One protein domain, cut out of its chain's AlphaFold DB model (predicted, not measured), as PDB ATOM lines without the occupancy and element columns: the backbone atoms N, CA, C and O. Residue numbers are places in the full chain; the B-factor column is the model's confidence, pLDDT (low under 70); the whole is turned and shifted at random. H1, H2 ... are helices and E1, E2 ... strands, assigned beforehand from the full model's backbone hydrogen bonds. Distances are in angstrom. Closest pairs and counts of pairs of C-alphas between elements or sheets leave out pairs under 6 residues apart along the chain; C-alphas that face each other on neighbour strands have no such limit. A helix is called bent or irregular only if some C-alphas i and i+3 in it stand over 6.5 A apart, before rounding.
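What this domain is: This is residues 2 to 19 and 64 to 160 of the 160 residues of an uncharacterized protein of Acinetobacter haemolyticus CIP 64.3 (UniProt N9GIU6). A twisted four-stranded sheet, E1 E2 E6 E5, has the long helix H1 over one face, while the small hairpin of E3 and E4 lies partly face to face with its other face. Only part of H1, residues 74 to 85, lies near the sheet; its later residues run on past it, and H2 makes a corner with H1 near the first residues of both. The printed part has 115 residues, with two named helices and six named strands in the order E1 H1 E2 E3 E4 E5 E6 H2. The four-stranded sheet is mixed and the class is mixed, helices and strands. The whole is compact, with a radius of gyration of the C-alphas of 15.4 A and spans of 44 by 42 by 24 A.

How they stand to each other: E1, residues 12 to 14, is an edge strand of the sheet. H1, residues 71 to 97, is on this sheet in two layers, helix and sheet, at a height of 9.8 A over a local plane that only just 6 C-alphas give. Its closest C-alphas to E1 are those of Gly 81 and Leu 12, 6.0 A apart. H1 runs along the strands, at 8 degrees to E1 on the local plane. E2, residues 106 to 111, is parallel to E1, with N 13 and O 107 2.8 A apart, within hydrogen-bond range. E3, residues 113 to 116, and E4, residues 119 to 122, form an antiparallel hairpin, with N 114 and O 121 at 2.9 A. E5, residues 128 to 130, and E6, residues 135 to 140, form another, with N 137 and O 128 at 2.8 A. E6 is also parallel to E2, with N 138 and O 108 at 2.8 A. The sheets E1 E2 E6 E5 and E3 E4 form a sandwich, two sheets face to face, their facing parts 9.1 A apart centre to centre. H2, residues 143 to 155, touches residues 72 to 76 of H1 alone, at a steep tilt of 63 degrees, the same way; the closest C-alphas, of Ala 76 and Leu 146, are 5.8 A apart. H2 is not on the four-stranded sheet. O i to N i+4 pairs are within hydrogen-bond range in 21 of 23 cases in H1 and 8 of 9 in H2.

Where its parts are: E1 begins at C-alpha 12, (5.548, -43.231, 47.704). H1 is 39.7 A long and only just irregular: C-alphas 90 and 93 are 6.52 A apart. E2 is 16.9 A long, E6 15.9 A and H2 18.7 A. H2 ends at C-alpha 155, (-16.922, -49.295, 36.986).

The domain as a whole: The C-alphas farthest apart, of Gly 119 and Ala 160, are 45.3 A apart. Residues 20 to 63 are not printed; C-alphas 19 and 64 are 9.4 A apart across the cut. Of the links printed whole, H1 to E2 is short and the others are tight. Mean pLDDT of the printed part is 79.5; residues 17 to 19, 64 to 68 and 141 to 160 are under 70.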
ATOM      1  N   ARG A   2     -14.727 -42.664  46.892       79.38
ATOM      2  CA  ARG A   2     -14.203 -41.299  46.661       79.38
ATOM      3  C   ARG A   2     -12.784 -41.210  47.226       79.38
ATOM      4  O   ARG A   2     -12.625 -41.259  48.442       79.38
ATOM      5  N   TRP A   3     -11.773 -41.115  46.361       83.62
ATOM      6  CA  TRP A   3     -10.364 -41.027  46.771       83.62
ATOM      7  C   TRP A   3      -9.767 -39.618  46.618       83.62
ATOM      8  O   TRP A   3      -8.880 -39.234  47.376       83.62
ATOM      9  N   LYS A   4     -10.285 -38.812  45.681       84.81
ATOM     10  CA  LYS A   4      -9.783 -37.455  45.412       84.81
ATOM     11  C   LYS A   4      -9.916 -36.553  46.644       84.81
ATOM     12  O   LYS A   4     -11.000 -36.449  47.217       84.81
ATOM     13  N   GLY A   5      -8.822 -35.882  47.007       83.12
ATOM     14  CA  GLY A   5      -8.746 -34.984  48.167       83.12
ATOM     15  C   GLY A   5      -8.418 -35.669  49.499       83.12
ATOM     16  O   GLY A   5      -8.435 -35.004  50.532       83.12
ATOM     17  N   ARG A   6      -8.124 -36.977  49.498       88.12
ATOM     18  CA  ARG A   6      -7.642 -37.704  50.683       88.12
ATOM     19  C   ARG A   6      -6.130 -37.549  50.870       88.12
ATOM     20  O   ARG A   6      -5.429 -37.040  49.998       88.12
ATOM     21  N   ARG A   7      -5.641 -37.991  52.034       92.75
ATOM     22  CA  ARG A   7      -4.212 -38.045  52.363       92.75
ATOM     23  C   ARG A   7      -3.484 -38.930  51.349       92.75
ATOM     24  O   ARG A   7      -3.890 -40.061  51.116       92.75
ATOM     25  N   VAL A   8      -2.393 -38.417  50.791       90.81
ATOM     26  CA  VAL A   8      -1.461 -39.179  49.949       90.81
ATOM     27  C   VAL A   8      -0.270 -39.579  50.817       90.81
ATOM     28  O   VAL A   8       0.242 -38.753  51.576       90.81
ATOM     29  N   SER A   9       0.156 -40.842  50.751       92.62
ATOM     30  CA  SER A   9       1.284 -41.328  51.546       92.62
ATOM     31  C   SER A   9       2.597 -40.685  51.096       92.62
ATOM     32  O   SER A   9       2.885 -40.571  49.904       92.62
ATOM     33  N   THR A  10       3.424 -40.312  52.071       91.12
ATOM     34  CA  THR A  10       4.792 -39.823  51.856       91.12
ATOM     35  C   THR A  10       5.790 -40.953  51.598       91.12
ATOM     36  O   THR A  10       6.930 -40.679  51.242       91.12
ATOM     37  N   ASN A  11       5.380 -42.216  51.764       92.00
ATOM     38  CA  ASN A  11       6.204 -43.398  51.501       92.00
ATOM     39  C   ASN A  11       6.167 -43.832  50.024       92.00
ATOM     40  O   ASN A  11       6.671 -44.903  49.684       92.00
ATOM     41  N   LEU A  12       5.569 -43.018  49.146       90.06
ATOM     42  CA  LEU A  12       5.548 -43.231  47.704       90.06
ATOM     43  C   LEU A  12       6.709 -42.488  47.030       90.06
ATOM     44  O   LEU A  12       6.726 -41.262  46.951       90.06
ATOM     45  N   GLU A  13       7.653 -43.244  46.487       88.56
ATOM     46  CA  GLU A  13       8.740 -42.742  45.656       88.56
ATOM     47  C   GLU A  13       8.395 -42.950  44.178       88.56
ATOM     48  O   GLU A  13       8.353 -44.077  43.682       88.56
ATOM     49  N   ASP A  14       8.177 -41.863  43.442       86.56
ATOM     50  CA  ASP A  14       7.988 -41.934  41.997       86.56
ATOM     51  C   ASP A  14       9.317 -41.730  41.262       86.56
ATOM     52  O   ASP A  14       9.881 -40.636  41.251       86.56
ATOM     53  N   ARG A  15       9.820 -42.804  40.653       83.56
ATOM     54  CA  ARG A  15      11.047 -42.837  39.844       83.56
ATOM     55  C   ARG A  15      10.747 -42.961  38.348       83.56
ATOM     56  O   ARG A  15      11.624 -43.314  37.559       83.56
ATOM     57  N   ARG A  16       9.507 -42.699  37.926       80.94
ATOM     58  CA  ARG A  16       9.165 -42.578  36.501       80.94
ATOM     59  C   ARG A  16       9.864 -41.356  35.907       80.94
ATOM     60  O   ARG A  16      10.228 -40.434  36.623       80.94
ATOM     61  N   GLY A  17      10.117 -41.357  34.599       65.00
ATOM     62  CA  GLY A  17      10.722 -40.211  33.896       65.00
ATOM     63  C   GLY A  17      12.190 -39.895  34.237       65.00
ATOM     64  O   GLY A  17      12.804 -39.085  33.549       65.00
ATOM     65  N   GLY A  18      12.779 -40.553  35.241       56.78
ATOM     66  CA  GLY A  18      14.205 -40.525  35.572       56.78
ATOM     67  C   GLY A  18      14.979 -41.574  34.777       56.78
ATOM     68  O   GLY A  18      15.548 -42.501  35.340       56.78
ATOM     69  N   GLY A  19      14.939 -41.480  33.453       49.34
ATOM     70  CA  GLY A  19      15.606 -42.416  32.557       49.34
ATOM     71  C   GLY A  19      16.088 -41.662  31.338       49.34
ATOM     72  O   GLY A  19      15.281 -41.133  30.579       49.34
ATOM     73  N   SER A  64      15.823 -38.374  40.840       49.38
ATOM     74  CA  SER A  64      15.156 -37.186  40.325       49.38
ATOM     75  C   SER A  64      13.673 -37.500  40.208       49.38
ATOM     76  O   SER A  64      13.291 -38.374  39.432       49.38
ATOM     77  N   ALA A  65      12.850 -36.788  40.984       55.12
ATOM     78  CA  ALA A  65      11.411 -36.771  40.770       55.12
ATOM     79  C   ALA A  65      11.130 -36.502  39.277       55.12
ATOM     80  O   ALA A  65      11.836 -35.680  38.674       55.12
ATOM     81  N   PRO A  66      10.154 -37.188  38.662       61.78
ATOM     82  CA  PRO A  66       9.861 -37.025  37.247       61.78
ATOM     83  C   PRO A  66       9.644 -35.553  36.908       61.78
ATOM     84  O   PRO A  66       8.733 -34.913  37.429       61.78
ATOM     85  N   GLN A  67      10.458 -35.012  36.000       56.59
ATOM     86  CA  GLN A  67      10.325 -33.610  35.598       56.59
ATOM     87  C   GLN A  67       9.175 -33.363  34.609       56.59
ATOM     88  O   GLN A  67       8.841 -32.212  34.369       56.59
ATOM     89  N   ASN A  68       8.547 -34.411  34.056       64.50
ATOM     90  CA  ASN A  68       7.467 -34.289  33.070       64.50
ATOM     91  C   ASN A  68       6.455 -35.449  33.174       64.50
ATOM     92  O   ASN A  68       6.371 -36.275  32.267       64.50
ATOM     93  N   LEU A  69       5.700 -35.543  34.276       73.19
ATOM     94  CA  LEU A  69       4.517 -36.418  34.304       73.19
ATOM     95  C   LEU A  69       3.355 -35.765  33.551       73.19
ATOM     96  O   LEU A  69       3.105 -34.568  33.707       73.19
ATOM     97  N   THR A  70       2.598 -36.558  32.794       80.19
ATOM     98  CA  THR A  70       1.287 -36.128  32.288       80.19
ATOM     99  C   THR A  70       0.283 -35.987  33.441       80.19
ATOM    100  O   THR A  70       0.479 -36.544  34.525       80.19
ATOM    101  N   ALA A  71      -0.818 -35.261  33.214       81.25
ATOM    102  CA  ALA A  71      -1.889 -35.127  34.208       81.25
ATOM    103  C   ALA A  71      -2.409 -36.501  34.675       81.25
ATOM    104  O   ALA A  71      -2.490 -36.746  35.876       81.25
ATOM    105  N   ASP A  72      -2.626 -37.425  33.737       78.56
ATOM    106  CA  ASP A  72      -3.082 -38.790  34.025       78.56
ATOM    107  C   ASP A  72      -2.067 -39.587  34.863       78.56
ATOM    108  O   ASP A  72      -2.430 -40.357  35.752       78.56
ATOM    109  N   GLN A  73      -0.766 -39.394  34.616       78.88
ATOM    110  CA  GLN A  73       0.300 -40.053  35.377       78.88
ATOM    111  C   GLN A  73       0.386 -39.563  36.816       78.88
ATOM    112  O   GLN A  73       0.656 -40.365  37.721       78.88
ATOM    113  N   LYS A  74       0.147 -38.265  37.016       83.12
ATOM    114  CA  LYS A  74       0.048 -37.660  38.338       83.12
ATOM    115  C   LYS A  74      -1.197 -38.158  39.069       83.12
ATOM    116  O   LYS A  74      -1.068 -38.627  40.192       83.12
ATOM    117  N   GLU A  75      -2.356 -38.166  38.412       83.94
ATOM    118  CA  GLU A  75      -3.606 -38.660  39.002       83.94
ATOM    119  C   GLU A  75      -3.478 -40.120  39.459       83.94
ATOM    120  O   GLU A  75      -3.833 -40.460  40.586       83.94
ATOM    121  N   ALA A  76      -2.885 -40.978  38.632       83.19
ATOM    122  CA  ALA A  76      -2.639 -42.363  39.007       83.19
ATOM    123  C   ALA A  76      -1.593 -42.514  40.131       83.19
ATOM    124  O   ALA A  76      -1.683 -43.450  40.927       83.19
ATOM    125  N   SER A  77      -0.609 -41.608  40.217       85.94
ATOM    126  CA  SER A  77       0.319 -41.549  41.356       85.94
ATOM    127  C   SER A  77      -0.423 -41.241  42.649       85.94
ATOM    128  O   SER A  77      -0.250 -41.941  43.645       85.94
ATOM    129  N   ASP A  78      -1.270 -40.213  42.612       88.56
ATOM    130  CA  ASP A  78      -2.042 -39.747  43.759       88.56
ATOM    131  C   ASP A  78      -3.035 -40.823  44.207       88.56
ATOM    132  O   ASP A  78      -3.192 -41.058  45.405       88.56
ATOM    133  N   PHE A  79      -3.639 -41.548  43.260       88.31
ATOM    134  CA  PHE A  79      -4.479 -42.708  43.548       88.31
ATOM    135  C   PHE A  79      -3.702 -43.791  44.307       88.31
ATOM    136  O   PHE A  79      -4.095 -44.178  45.408       88.31
ATOM    137  N   VAL A  80      -2.563 -44.244  43.769       89.06
ATOM    138  CA  VAL A  80      -1.733 -45.272  44.421       89.06
ATOM    139  C   VAL A  80      -1.254 -44.803  45.798       89.06
ATOM    140  O   VAL A  80      -1.298 -45.575  46.756       89.06
ATOM    141  N   GLY A  81      -0.842 -43.541  45.922       91.56
ATOM    142  CA  GLY A  81      -0.415 -42.964  47.193       91.56
ATOM    143  C   GLY A  81      -1.552 -42.828  48.207       91.56
ATOM    144  O   GLY A  81      -1.309 -42.985  49.401       91.56
ATOM    145  N   THR A  82      -2.787 -42.605  47.753       92.44
ATOM    146  CA  THR A  82      -3.980 -42.603  48.614       92.44
ATOM    147  C   THR A  82      -4.287 -44.004  49.133       92.44
ATOM    148  O   THR A  82      -4.515 -44.178  50.324       92.44
ATOM    149  N   ILE A  83      -4.224 -45.029  48.276       91.06
ATOM    150  CA  ILE A  83      -4.413 -46.424  48.704       91.06
ATOM    151  C   ILE A  83      -3.321 -46.853  49.694       91.06
ATOM    152  O   ILE A  83      -3.601 -47.555  50.669       91.06
ATOM    153  N   LEU A  84      -2.078 -46.409  49.478       92.75
ATOM    154  CA  LEU A  84      -0.982 -46.654  50.413       92.75
ATOM    155  C   LEU A  84      -1.238 -45.974  51.766       92.75
ATOM    156  O   LEU A  84      -1.091 -46.620  52.798       92.75
ATOM    157  N   ALA A  85      -1.690 -44.716  51.767       93.75
ATOM    158  CA  ALA A  85      -2.060 -44.004  52.991       93.75
ATOM    159  C   ALA A  85      -3.206 -44.696  53.739       93.75
ATOM    160  O   ALA A  85      -3.107 -44.918  54.940       93.75
ATOM    161  N   ASP A  86      -4.252 -45.110  53.024       92.19
ATOM    162  CA  ASP A  86      -5.381 -45.837  53.610       92.19
ATOM    163  C   ASP A  86      -4.932 -47.169  54.232       92.19
ATOM    164  O   ASP A  86      -5.430 -47.573  55.286       92.19
ATOM    165  N   THR A  87      -3.959 -47.840  53.610       92.00
ATOM    166  CA  THR A  87      -3.353 -49.062  54.153       92.00
ATOM    167  C   THR A  87      -2.605 -48.758  55.453       92.00
ATOM    168  O   THR A  87      -2.830 -49.430  56.457       92.00
ATOM    169  N   GLU A  88      -1.764 -47.725  55.473       94.19
ATOM    170  CA  GLU A  88      -1.052 -47.295  56.684       94.19
ATOM    171  C   GLU A  88      -2.024 -46.944  57.821       94.19
ATOM    172  O   GLU A  88      -1.863 -47.434  58.940       94.19
ATOM    173  N   ASP A  89      -3.062 -46.159  57.518       93.56
ATOM    174  CA  ASP A  89      -4.054 -45.679  58.488       93.56
ATOM    175  C   ASP A  89      -4.921 -46.822  59.040       93.56
ATOM    176  O   ASP A  89      -5.374 -46.766  60.183       93.56
ATOM    177  N   THR A  90      -5.116 -47.887  58.256       93.56
ATOM    178  CA  THR A  90      -5.843 -49.088  58.691       93.56
ATOM    179  C   THR A  90      -4.977 -49.988  59.568       93.56
ATOM    180  O   THR A  90      -5.433 -50.474  60.604       93.56
ATOM    181  N   TRP A  91      -3.725 -50.236  59.176       94.94
ATOM    182  CA  TRP A  91      -2.879 -51.228  59.846       94.94
ATOM    183  C   TRP A  91      -2.150 -50.687  61.075       94.94
ATOM    184  O   TRP A  91      -1.953 -51.443  62.029       94.94
ATOM    185  N   ALA A  92      -1.798 -49.399  61.104       94.44
ATOM    186  CA  ALA A  92      -1.159 -48.777  62.262       94.44
ATOM    187  C   ALA A  92      -1.926 -48.998  63.588       94.44
ATOM    188  O   ALA A  92      -1.314 -49.508  64.532       94.44
ATOM    189  N   PRO A  93      -3.244 -48.713  63.691       94.88
ATOM    190  CA  PRO A  93      -3.984 -48.931  64.935       94.88
ATOM    191  C   PRO A  93      -4.138 -50.417  65.285       94.88
ATOM    192  O   PRO A  93      -4.100 -50.771  66.461       94.88
ATOM    193  N   ILE A  94      -4.270 -51.300  64.287       95.31
ATOM    194  CA  ILE A  94      -4.384 -52.752  64.509       95.31
ATOM    195  C   ILE A  94      -3.100 -53.293  65.143       95.31
ATOM    196  O   ILE A  94      -3.148 -54.015  66.137       95.31
ATOM    197  N   PHE A  95      -1.937 -52.918  64.609       96.19
ATOM    198  CA  PHE A  95      -0.650 -53.333  65.170       96.19
ATOM    199  C   PHE A  95      -0.455 -52.798  66.588       96.19
ATOM    200  O   PHE A  95      -0.016 -53.546  67.461       96.19
ATOM    201  N   GLN A  96      -0.854 -51.548  66.835       94.56
ATOM    202  CA  GLN A  96      -0.796 -50.952  68.166       94.56
ATOM    203  C   GLN A  96      -1.650 -51.730  69.182       94.56
ATOM    204  O   GLN A  96      -1.193 -51.976  70.297       94.56
ATOM    205  N   GLN A  97      -2.855 -52.170  68.798       95.50
ATOM    206  CA  GLN A  97      -3.720 -53.005  69.647       95.50
ATOM    207  C   GLN A  97      -3.104 -54.377  69.954       95.50
ATOM    208  O   GLN A  97      -3.328 -54.928  71.028       95.50
ATOM    209  N   LEU A  98      -2.302 -54.912  69.033       96.06
ATOM    210  CA  LEU A  98      -1.583 -56.174  69.202       96.06
ATOM    211  C   LEU A  98      -0.252 -56.016  69.961       96.06
ATOM    212  O   LEU A  98       0.495 -56.984  70.083       96.06
ATOM    213  N   GLY A  99       0.075 -54.815  70.450       95.44
ATOM    214  CA  GLY A  99       1.353 -54.536  71.113       95.44
ATOM    215  C   GLY A  99       2.561 -54.596  70.168       95.44
ATOM    216  O   GLY A  99       3.692 -54.761  70.622       95.44
ATOM    217  N   MET A 100       2.335 -54.481  68.859       95.38
ATOM    218  CA  MET A 100       3.365 -54.515  67.823       95.38
ATOM    219  C   MET A 100       3.581 -53.127  67.209       95.38
ATOM    220  O   MET A 100       2.726 -52.248  67.268       95.38
ATOM    221  N   THR A 101       4.737 -52.932  66.571       92.19
ATOM    222  CA  THR A 101       5.028 -51.714  65.800       92.19
ATOM    223  C   THR A 101       4.782 -51.972  64.319       92.19
ATOM    224  O   THR A 101       5.408 -52.855  63.734       92.19
ATOM    225  N   TYR A 102       3.888 -51.198  63.706       92.38
ATOM    226  CA  TYR A 102       3.695 -51.219  62.259       92.38
ATOM    227  C   TYR A 102       4.875 -50.536  61.558       92.38
ATOM    228  O   TYR A 102       5.240 -49.414  61.905       92.38
ATOM    229  N   GLN A 103       5.460 -51.209  60.569       91.31
ATOM    230  CA  GLN A 103       6.507 -50.650  59.715       91.31
ATOM    231  C   GLN A 103       5.890 -50.304  58.354       91.31
ATOM    232  O   GLN A 103       5.584 -51.224  57.589       91.31
ATOM    233  N   PRO A 104       5.660 -49.014  58.047       90.38
ATOM    234  CA  PRO A 104       5.036 -48.627  56.791       90.38
ATOM    235  C   PRO A 104       5.957 -48.968  55.607       90.38
ATOM    236  O   PRO A 104       7.142 -48.618  55.627       90.38
ATOM    237  N   PRO A 105       5.450 -49.657  54.570       89.12
ATOM    238  CA  PRO A 105       6.262 -50.014  53.419       89.12
ATOM    239  C   PRO A 105       6.537 -48.781  52.558       89.12
ATOM    240  O   PRO A 105       5.645 -47.977  52.290       89.12
ATOM    241  N   ARG A 106       7.765 -48.669  52.051       92.50
ATOM    242  CA  ARG A 106       8.105 -47.695  51.010       92.50
ATOM    243  C   ARG A 106       7.839 -48.292  49.632       92.50
ATOM    244  O   ARG A 106       8.330 -49.380  49.320       92.50
ATOM    245  N   LEU A 107       7.056 -47.584  48.820       91.88
ATOM    246  CA  LEU A 107       6.631 -48.002  47.487       91.88
ATOM    247  C   LEU A 107       7.363 -47.197  46.415       91.88
ATOM    248  O   LEU A 107       7.258 -45.979  46.379       91.88
ATOM    249  N   VAL A 108       8.046 -47.880  45.503       90.38
ATOM    250  CA  VAL A 108       8.733 -47.289  44.355       90.38
ATOM    251  C   VAL A 108       7.924 -47.529  43.082       90.38
ATOM    252  O   VAL A 108       7.773 -48.672  42.641       90.38
ATOM    253  N   LEU A 109       7.441 -46.459  42.454       88.81
ATOM    254  CA  LEU A 109       6.859 -46.491  41.110       88.81
ATOM    255  C   LEU A 109       7.949 -46.264  40.063       88.81
ATOM    256  O   LEU A 109       8.745 -45.338  40.182       88.81
ATOM    257  N   PHE A 110       7.987 -47.091  39.019       86.38
ATOM    258  CA  PHE A 110       8.977 -46.954  37.946       86.38
ATOM    259  C   PHE A 110       8.421 -47.377  36.579       86.38
ATOM    260  O   PHE A 110       7.444 -48.124  36.485       86.38
ATOM    261  N   SER A 111       9.062 -46.902  35.510       81.44
ATOM    262  CA  SER A 111       8.726 -47.196  34.109       81.44
ATOM    263  C   SER A 111       9.913 -47.841  33.390       81.44
ATOM    264  O   SER A 111      11.055 -47.449  33.622       81.44
ATOM    265  N   GLY A 112       9.659 -48.796  32.492       81.56
ATOM    266  CA  GLY A 112      10.711 -49.493  31.739       81.56
ATOM    267  C   GLY A 112      11.493 -50.497  32.592       81.56
ATOM    268  O   GLY A 112      11.170 -51.684  32.596       81.56
ATOM    269  N   GLY A 113      12.505 -50.036  33.328       82.62
ATOM    270  CA  GLY A 113      13.351 -50.883  34.171       82.62
ATOM    271  C   GLY A 113      13.872 -50.160  35.410       82.62
ATOM    272  O   GLY A 113      14.000 -48.939  35.420       82.62
ATOM    273  N   VAL A 114      14.165 -50.928  36.456       83.38
ATOM    274  CA  VAL A 114      14.748 -50.444  37.710       83.38
ATOM    275  C   VAL A 114      15.881 -51.368  38.138       83.38
ATOM    276  O   VAL A 114      15.789 -52.591  38.006       83.38
ATOM    277  N   ARG A 115      16.960 -50.789  38.661       83.19
ATOM    278  CA  ARG A 115      17.995 -51.537  39.371       83.19
ATOM    279  C   ARG A 115      17.670 -51.487  40.863       83.19
ATOM    280  O   ARG A 115      17.700 -50.411  41.453       83.19
ATOM    281  N   SER A 116      17.324 -52.633  41.437       85.06
ATOM    282  CA  SER A 116      17.060 -52.809  42.866       85.06
ATOM    283  C   SER A 116      18.257 -53.459  43.561       85.06
ATOM    284  O   SER A 116      19.159 -53.997  42.906       85.06
ATOM    285  N   GLY A 117      18.234 -53.485  44.897       83.06
ATOM    286  CA  GLY A 117      19.184 -54.278  45.688       83.06
ATOM    287  C   GLY A 117      19.158 -55.785  45.377       83.06
ATOM    288  O   GLY A 117      20.109 -56.492  45.694       83.06
ATOM    289  N   CYS A 118      18.103 -56.277  44.718       86.25
ATOM    290  CA  CYS A 118      17.906 -57.687  44.379       86.25
ATOM    291  C   CYS A 118      18.246 -58.021  42.914       86.25
ATOM    292  O   CYS A 118      18.166 -59.184  42.521       86.25
ATOM    293  N   GLY A 119      18.613 -57.030  42.092       85.38
ATOM    294  CA  GLY A 119      18.953 -57.223  40.682       85.38
ATOM    295  C   GLY A 119      18.328 -56.177  39.760       85.38
ATOM    296  O   GLY A 119      17.923 -55.100  40.183       85.38
ATOM    297  N   THR A 120      18.275 -56.471  38.460       84.81
ATOM    298  CA  THR A 120      17.536 -55.620  37.508       84.81
ATOM    299  C   THR A 120      16.143 -56.182  37.326       84.81
ATOM    300  O   THR A 120      16.003 -57.371  37.048       84.81
ATOM    301  N   ALA A 121      15.134 -55.329  37.444       83.25
ATOM    302  CA  ALA A 121      13.748 -55.686  37.207       83.25
ATOM    303  C   ALA A 121      13.165 -54.834  36.085       83.25
ATOM    304  O   ALA A 121      13.519 -53.668  35.898       83.25
ATOM    305  N   GLN A 122      12.246 -55.429  35.337       83.62
ATOM    306  CA  GLN A 122      11.518 -54.753  34.273       83.62
ATOM    307  C   GLN A 122      10.130 -54.386  34.782       83.62
ATOM    308  O   GLN A 122       9.519 -55.133  35.549       83.62
ATOM    309  N   ALA A 123       9.586 -53.271  34.295       82.88
ATOM    310  CA  ALA A 123       8.241 -52.827  34.644       82.88
ATOM    311  C   ALA A 123       7.177 -53.878  34.281       82.88
ATOM    312  O   ALA A 123       6.064 -53.864  34.805       82.88
ATOM    313  N   ALA A 124       7.551 -54.825  33.416       79.06
ATOM    314  CA  ALA A 124       6.704 -55.901  32.974       79.06
ATOM    315  C   ALA A 124       6.472 -57.062  33.942       79.06
ATOM    316  O   ALA A 124       5.533 -57.834  33.734       79.06
ATOM    317  N   MET A 125       7.265 -57.148  35.004       79.25
ATOM    318  CA  MET A 125       7.273 -58.284  35.927       79.25
ATOM    319  C   MET A 125       6.236 -58.176  37.059       79.25
ATOM    320  O   MET A 125       6.144 -59.078  37.883       79.25
ATOM    321  N   GLY A 126       5.425 -57.112  37.083       80.25
ATOM    322  CA  GLY A 126       4.466 -56.857  38.163       80.25
ATOM    323  C   GLY A 126       5.130 -56.267  39.415       80.25
ATOM    324  O   GLY A 126       6.315 -55.927  39.384       80.25
ATOM    325  N   PRO A 127       4.369 -56.055  40.504       86.50
ATOM    326  CA  PRO A 127       4.931 -55.558  41.749       86.50
ATOM    327  C   PRO A 127       5.734 -56.641  42.480       86.50
ATOM    328  O   PRO A 127       5.324 -57.799  42.523       86.50
ATOM    329  N   PHE A 128       6.859 -56.262  43.084       90.25
ATOM    330  CA  PHE A 128       7.732 -57.178  43.819       90.25
ATOM    331  C   PHE A 128       8.346 -56.504  45.049       90.25
ATOM    332  O   PHE A 128       8.599 -55.301  45.051       90.25
ATOM    333  N   TYR A 129       8.605 -57.281  46.099       90.38
ATOM    334  CA  TYR A 129       9.318 -56.822  47.290       90.38
ATOM    335  C   TYR A 129      10.789 -57.225  47.209       90.38
ATOM    336  O   TYR A 129      11.093 -58.387  46.932       90.38
ATOM    337  N   CYS A 130      11.698 -56.285  47.471       90.06
ATOM    338  CA  CYS A 130      13.119 -56.585  47.592       90.06
ATOM    339  C   CYS A 130      13.563 -56.517  49.064       90.06
ATOM    340  O   CYS A 130      13.619 -55.425  49.638       90.06
ATOM    341  N   PRO A 131      13.922 -57.656  49.689       87.62
ATOM    342  CA  PRO A 131      14.308 -57.694  51.100       87.62
ATOM    343  C   PRO A 131      15.614 -56.953  51.411       87.62
ATOM    344  O   PRO A 131      15.778 -56.492  52.533       87.62
ATOM    345  N   ALA A 132      16.524 -56.798  50.442       86.00
ATOM    346  CA  ALA A 132      17.810 -56.122  50.653       86.00
ATOM    347  C   ALA A 132      17.673 -54.614  50.947       86.00
ATOM    348  O   ALA A 132      18.547 -54.016  51.564       86.00
ATOM    349  N   GLU A 133      16.578 -53.999  50.504       84.19
ATOM    350  CA  GLU A 133      16.304 -52.558  50.627       84.19
ATOM    351  C   GLU A 133      14.987 -52.260  51.366       84.19
ATOM    352  O   GLU A 133      14.684 -51.099  51.644       84.19
ATOM    353  N   ALA A 134      14.221 -53.308  51.696       87.75
ATOM    354  CA  ALA A 134      12.888 -53.237  52.287       87.75
ATOM    355  C   ALA A 134      11.917 -52.332  51.500       87.75
ATOM    356  O   ALA A 134      11.153 -51.556  52.077       87.75
ATOM    357  N   LEU A 135      11.961 -52.427  50.167       89.50
ATOM    358  CA  LEU A 135      11.128 -51.640  49.255       89.50
ATOM    359  C   LEU A 135      10.162 -52.525  48.478       89.50
ATOM    360  O   LEU A 135      10.540 -53.574  47.948       89.50
ATOM    361  N   LEU A 136       8.931 -52.040  48.335       91.00
ATOM    362  CA  LEU A 136       7.966 -52.566  47.381       91.00
ATOM    363  C   LEU A 136       8.132 -51.808  46.061       91.00
ATOM    364  O   LEU A 136       8.023 -50.592  46.020       91.00
ATOM    365  N   HIS A 137       8.395 -52.513  44.972       89.25
ATOM    366  CA  HIS A 137       8.546 -51.937  43.642       89.25
ATOM    367  C   HIS A 137       7.308 -52.243  42.818       89.25
ATOM    368  O   HIS A 137       6.879 -53.392  42.769       89.25
ATOM    369  N   LYS A 138       6.747 -51.247  42.131       89.12
ATOM    370  CA  LYS A 138       5.630 -51.434  41.203       89.12
ATOM    371  C   LYS A 138       5.974 -50.855  39.836       89.12
ATOM    372  O   LYS A 138       6.035 -49.643  39.637       89.12
ATOM    373  N   GLY A 139       6.170 -51.772  38.896       84.69
ATOM    374  CA  GLY A 139       6.397 -51.465  37.495       84.69
ATOM    375  C   GLY A 139       5.128 -51.003  36.790       84.69
ATOM    376  O   GLY A 139       4.046 -51.556  37.008       84.69
ATOM    377  N   LEU A 140       5.267 -50.003  35.926       81.12
ATOM    378  CA  LEU A 140       4.209 -49.536  35.041       81.12
ATOM    379  C   LEU A 140       4.628 -49.755  33.582       81.12
ATOM    380  O   LEU A 140       5.368 -48.951  33.021       81.12
ATOM    381  N   LYS A 141       4.160 -50.896  33.046       69.31
ATOM    382  CA  LYS A 141       3.632 -51.104  31.682       69.31
ATOM    383  C   LYS A 141       3.854 -49.939  30.725       69.31
ATOM    384  O   LYS A 141       4.909 -49.786  30.127       69.31
ATOM    385  N   ASP A 142       2.793 -49.145  30.654       63.91
ATOM    386  CA  ASP A 142       2.538 -48.071  29.705       63.91
ATOM    387  C   ASP A 142       1.519 -47.102  30.345       63.91
ATOM    388  O   ASP A 142       0.975 -47.383  31.420       63.91
ATOM    389  N   ASN A 143       1.147 -46.012  29.657       54.97
ATOM    390  CA  ASN A 143      -0.002 -45.183  30.067       54.97
ATOM    391  C   ASN A 143      -1.307 -46.002  30.202       54.97
ATOM    392  O   ASN A 143      -2.181 -45.641  30.985       54.97
ATOM    393  N   ALA A 144      -1.426 -47.138  29.504       49.62
ATOM    394  CA  ALA A 144      -2.601 -48.012  29.541       49.62
ATOM    395  C   ALA A 144      -2.870 -48.637  30.924       49.62
ATOM    396  O   ALA A 144      -4.025 -48.762  31.322       49.62
ATOM    397  N   THR A 145      -1.831 -48.956  31.707       57.94
ATOM    398  CA  THR A 145      -2.019 -49.518  33.061       57.94
ATOM    399  C   THR A 145      -2.557 -48.474  34.046       57.94
ATOM    400  O   THR A 145      -3.107 -48.820  35.086       57.94
ATOM    401  N   LEU A 146      -2.410 -47.185  33.725       55.97
ATOM    402  CA  LEU A 146      -2.971 -46.077  34.502       55.97
ATOM    403  C   LEU A 146      -4.454 -45.871  34.171       55.97
ATOM    404  O   LEU A 146      -5.241 -45.560  35.060       55.97
ATOM    405  N   ILE A 147      -4.838 -46.119  32.913       52.28
ATOM    406  CA  ILE A 147      -6.236 -46.089  32.469       52.28
ATOM    407  C   ILE A 147      -7.025 -47.229  33.114       52.28
ATOM    408  O   ILE A 147      -8.147 -46.991  33.540       52.28
ATOM    409  N   GLU A 148      -6.458 -48.431  33.262       55.00
ATOM    410  CA  GLU A 148      -7.147 -49.522  33.974       55.00
ATOM    411  C   GLU A 148      -7.388 -49.194  35.450       55.00
ATOM    412  O   GLU A 148      -8.499 -49.394  35.934       55.00
ATOM    413  N   LEU A 149      -6.403 -48.611  36.146       58.84
ATOM    414  CA  LEU A 149      -6.581 -48.179  37.540       58.84
ATOM    415  C   LEU A 149      -7.682 -47.112  37.669       58.84
ATOM    416  O   LEU A 149      -8.507 -47.193  38.573       58.84
ATOM    417  N   ASN A 150      -7.743 -46.162  36.731       53.84
ATOM    418  CA  ASN A 150      -8.786 -45.132  36.700       53.84
ATOM    419  C   ASN A 150     -10.162 -45.688  36.259       53.84
ATOM    420  O   ASN A 150     -11.214 -45.272  36.744       53.84
ATOM    421  N   SER A 151     -10.180 -46.667  35.351       52.97
ATOM    422  CA  SER A 151     -11.400 -47.299  34.837       52.97
ATOM    423  C   SER A 151     -12.048 -48.229  35.862       52.97
ATOM    424  O   SER A 151     -13.277 -48.332  35.881       52.97
ATOM    425  N   SER A 152     -11.268 -48.895  36.720       55.19
ATOM    426  CA  SER A 152     -11.808 -49.719  37.810       55.19
ATOM    427  C   SER A 152     -12.639 -48.896  38.804       55.19
ATOM    428  O   SER A 152     -13.668 -49.380  39.276       55.19
ATOM    429  N   ASP A 153     -12.283 -47.632  39.048       56.28
ATOM    430  CA  ASP A 153     -13.093 -46.719  39.865       56.28
ATOM    431  C   ASP A 153     -14.393 -46.287  39.170       56.28
ATOM    432  O   ASP A 153     -15.433 -46.159  39.822       56.28
ATOM    433  N   ASN A 154     -14.364 -46.089  37.848       49.66
ATOM    434  CA  ASN A 154     -15.547 -45.699  37.071       49.66
ATOM    435  C   ASN A 154     -16.567 -46.853  36.968       49.66
ATOM    436  O   ASN A 154     -17.780 -46.642  37.017       49.66
ATOM    437  N   LEU A 155     -16.082 -48.095  36.920       46.91
ATOM    438  CA  LEU A 155     -16.922 -49.295  36.986       46.91
ATOM    439  C   LEU A 155     -17.560 -49.487  38.372       46.91
ATOM    440  O   LEU A 155     -18.698 -49.939  38.452       46.91
ATOM    441  N   GLY A 156     -16.894 -49.051  39.448       43.06
ATOM    442  CA  GLY A 156     -17.459 -49.010  40.802       43.06
ATOM    443  C   GLY A 156     -18.516 -47.919  41.043       43.06
ATOM    444  O   GLY A 156     -19.059 -47.851  42.143       43.06
ATOM    445  N   MET A 157     -18.810 -47.056  40.057       47.00
ATOM    446  CA  MET A 157     -19.912 -46.075  40.106       47.00
ATOM    447  C   MET A 157     -21.157 -46.500  39.308       47.00
ATOM    448  O   MET A 157     -22.162 -45.796  39.350       47.00
ATOM    449  N   ARG A 158     -21.113 -47.618  38.571       41.78
ATOM    450  CA  ARG A 158     -22.252 -48.114  37.769       41.78
ATOM    451  C   ARG A 158     -23.043 -49.245  38.427       41.78
ATOM    452  O   ARG A 158     -24.057 -49.666  37.883       41.78
ATOM    453  N   SER A 159     -22.594 -49.721  39.580       42.31
ATOM    454  CA  SER A 159     -23.266 -50.731  40.397       42.31
ATOM    455  C   SER A 159     -23.676 -50.134  41.745       42.31
ATOM    456  O   SER A 159     -23.164 -50.513  42.796       42.31
ATOM    457  N   ALA A 160     -24.591 -49.167  41.690       37.50
ATOM    458  CA  ALA A 160     -25.451 -48.752  42.795       37.50
ATOM    459  C   ALA A 160     -26.785 -48.264  42.219       37.50
ATOM    460  O   ALA A 160     -26.735 -47.522  41.212       37.50
TER     461      ALA A 160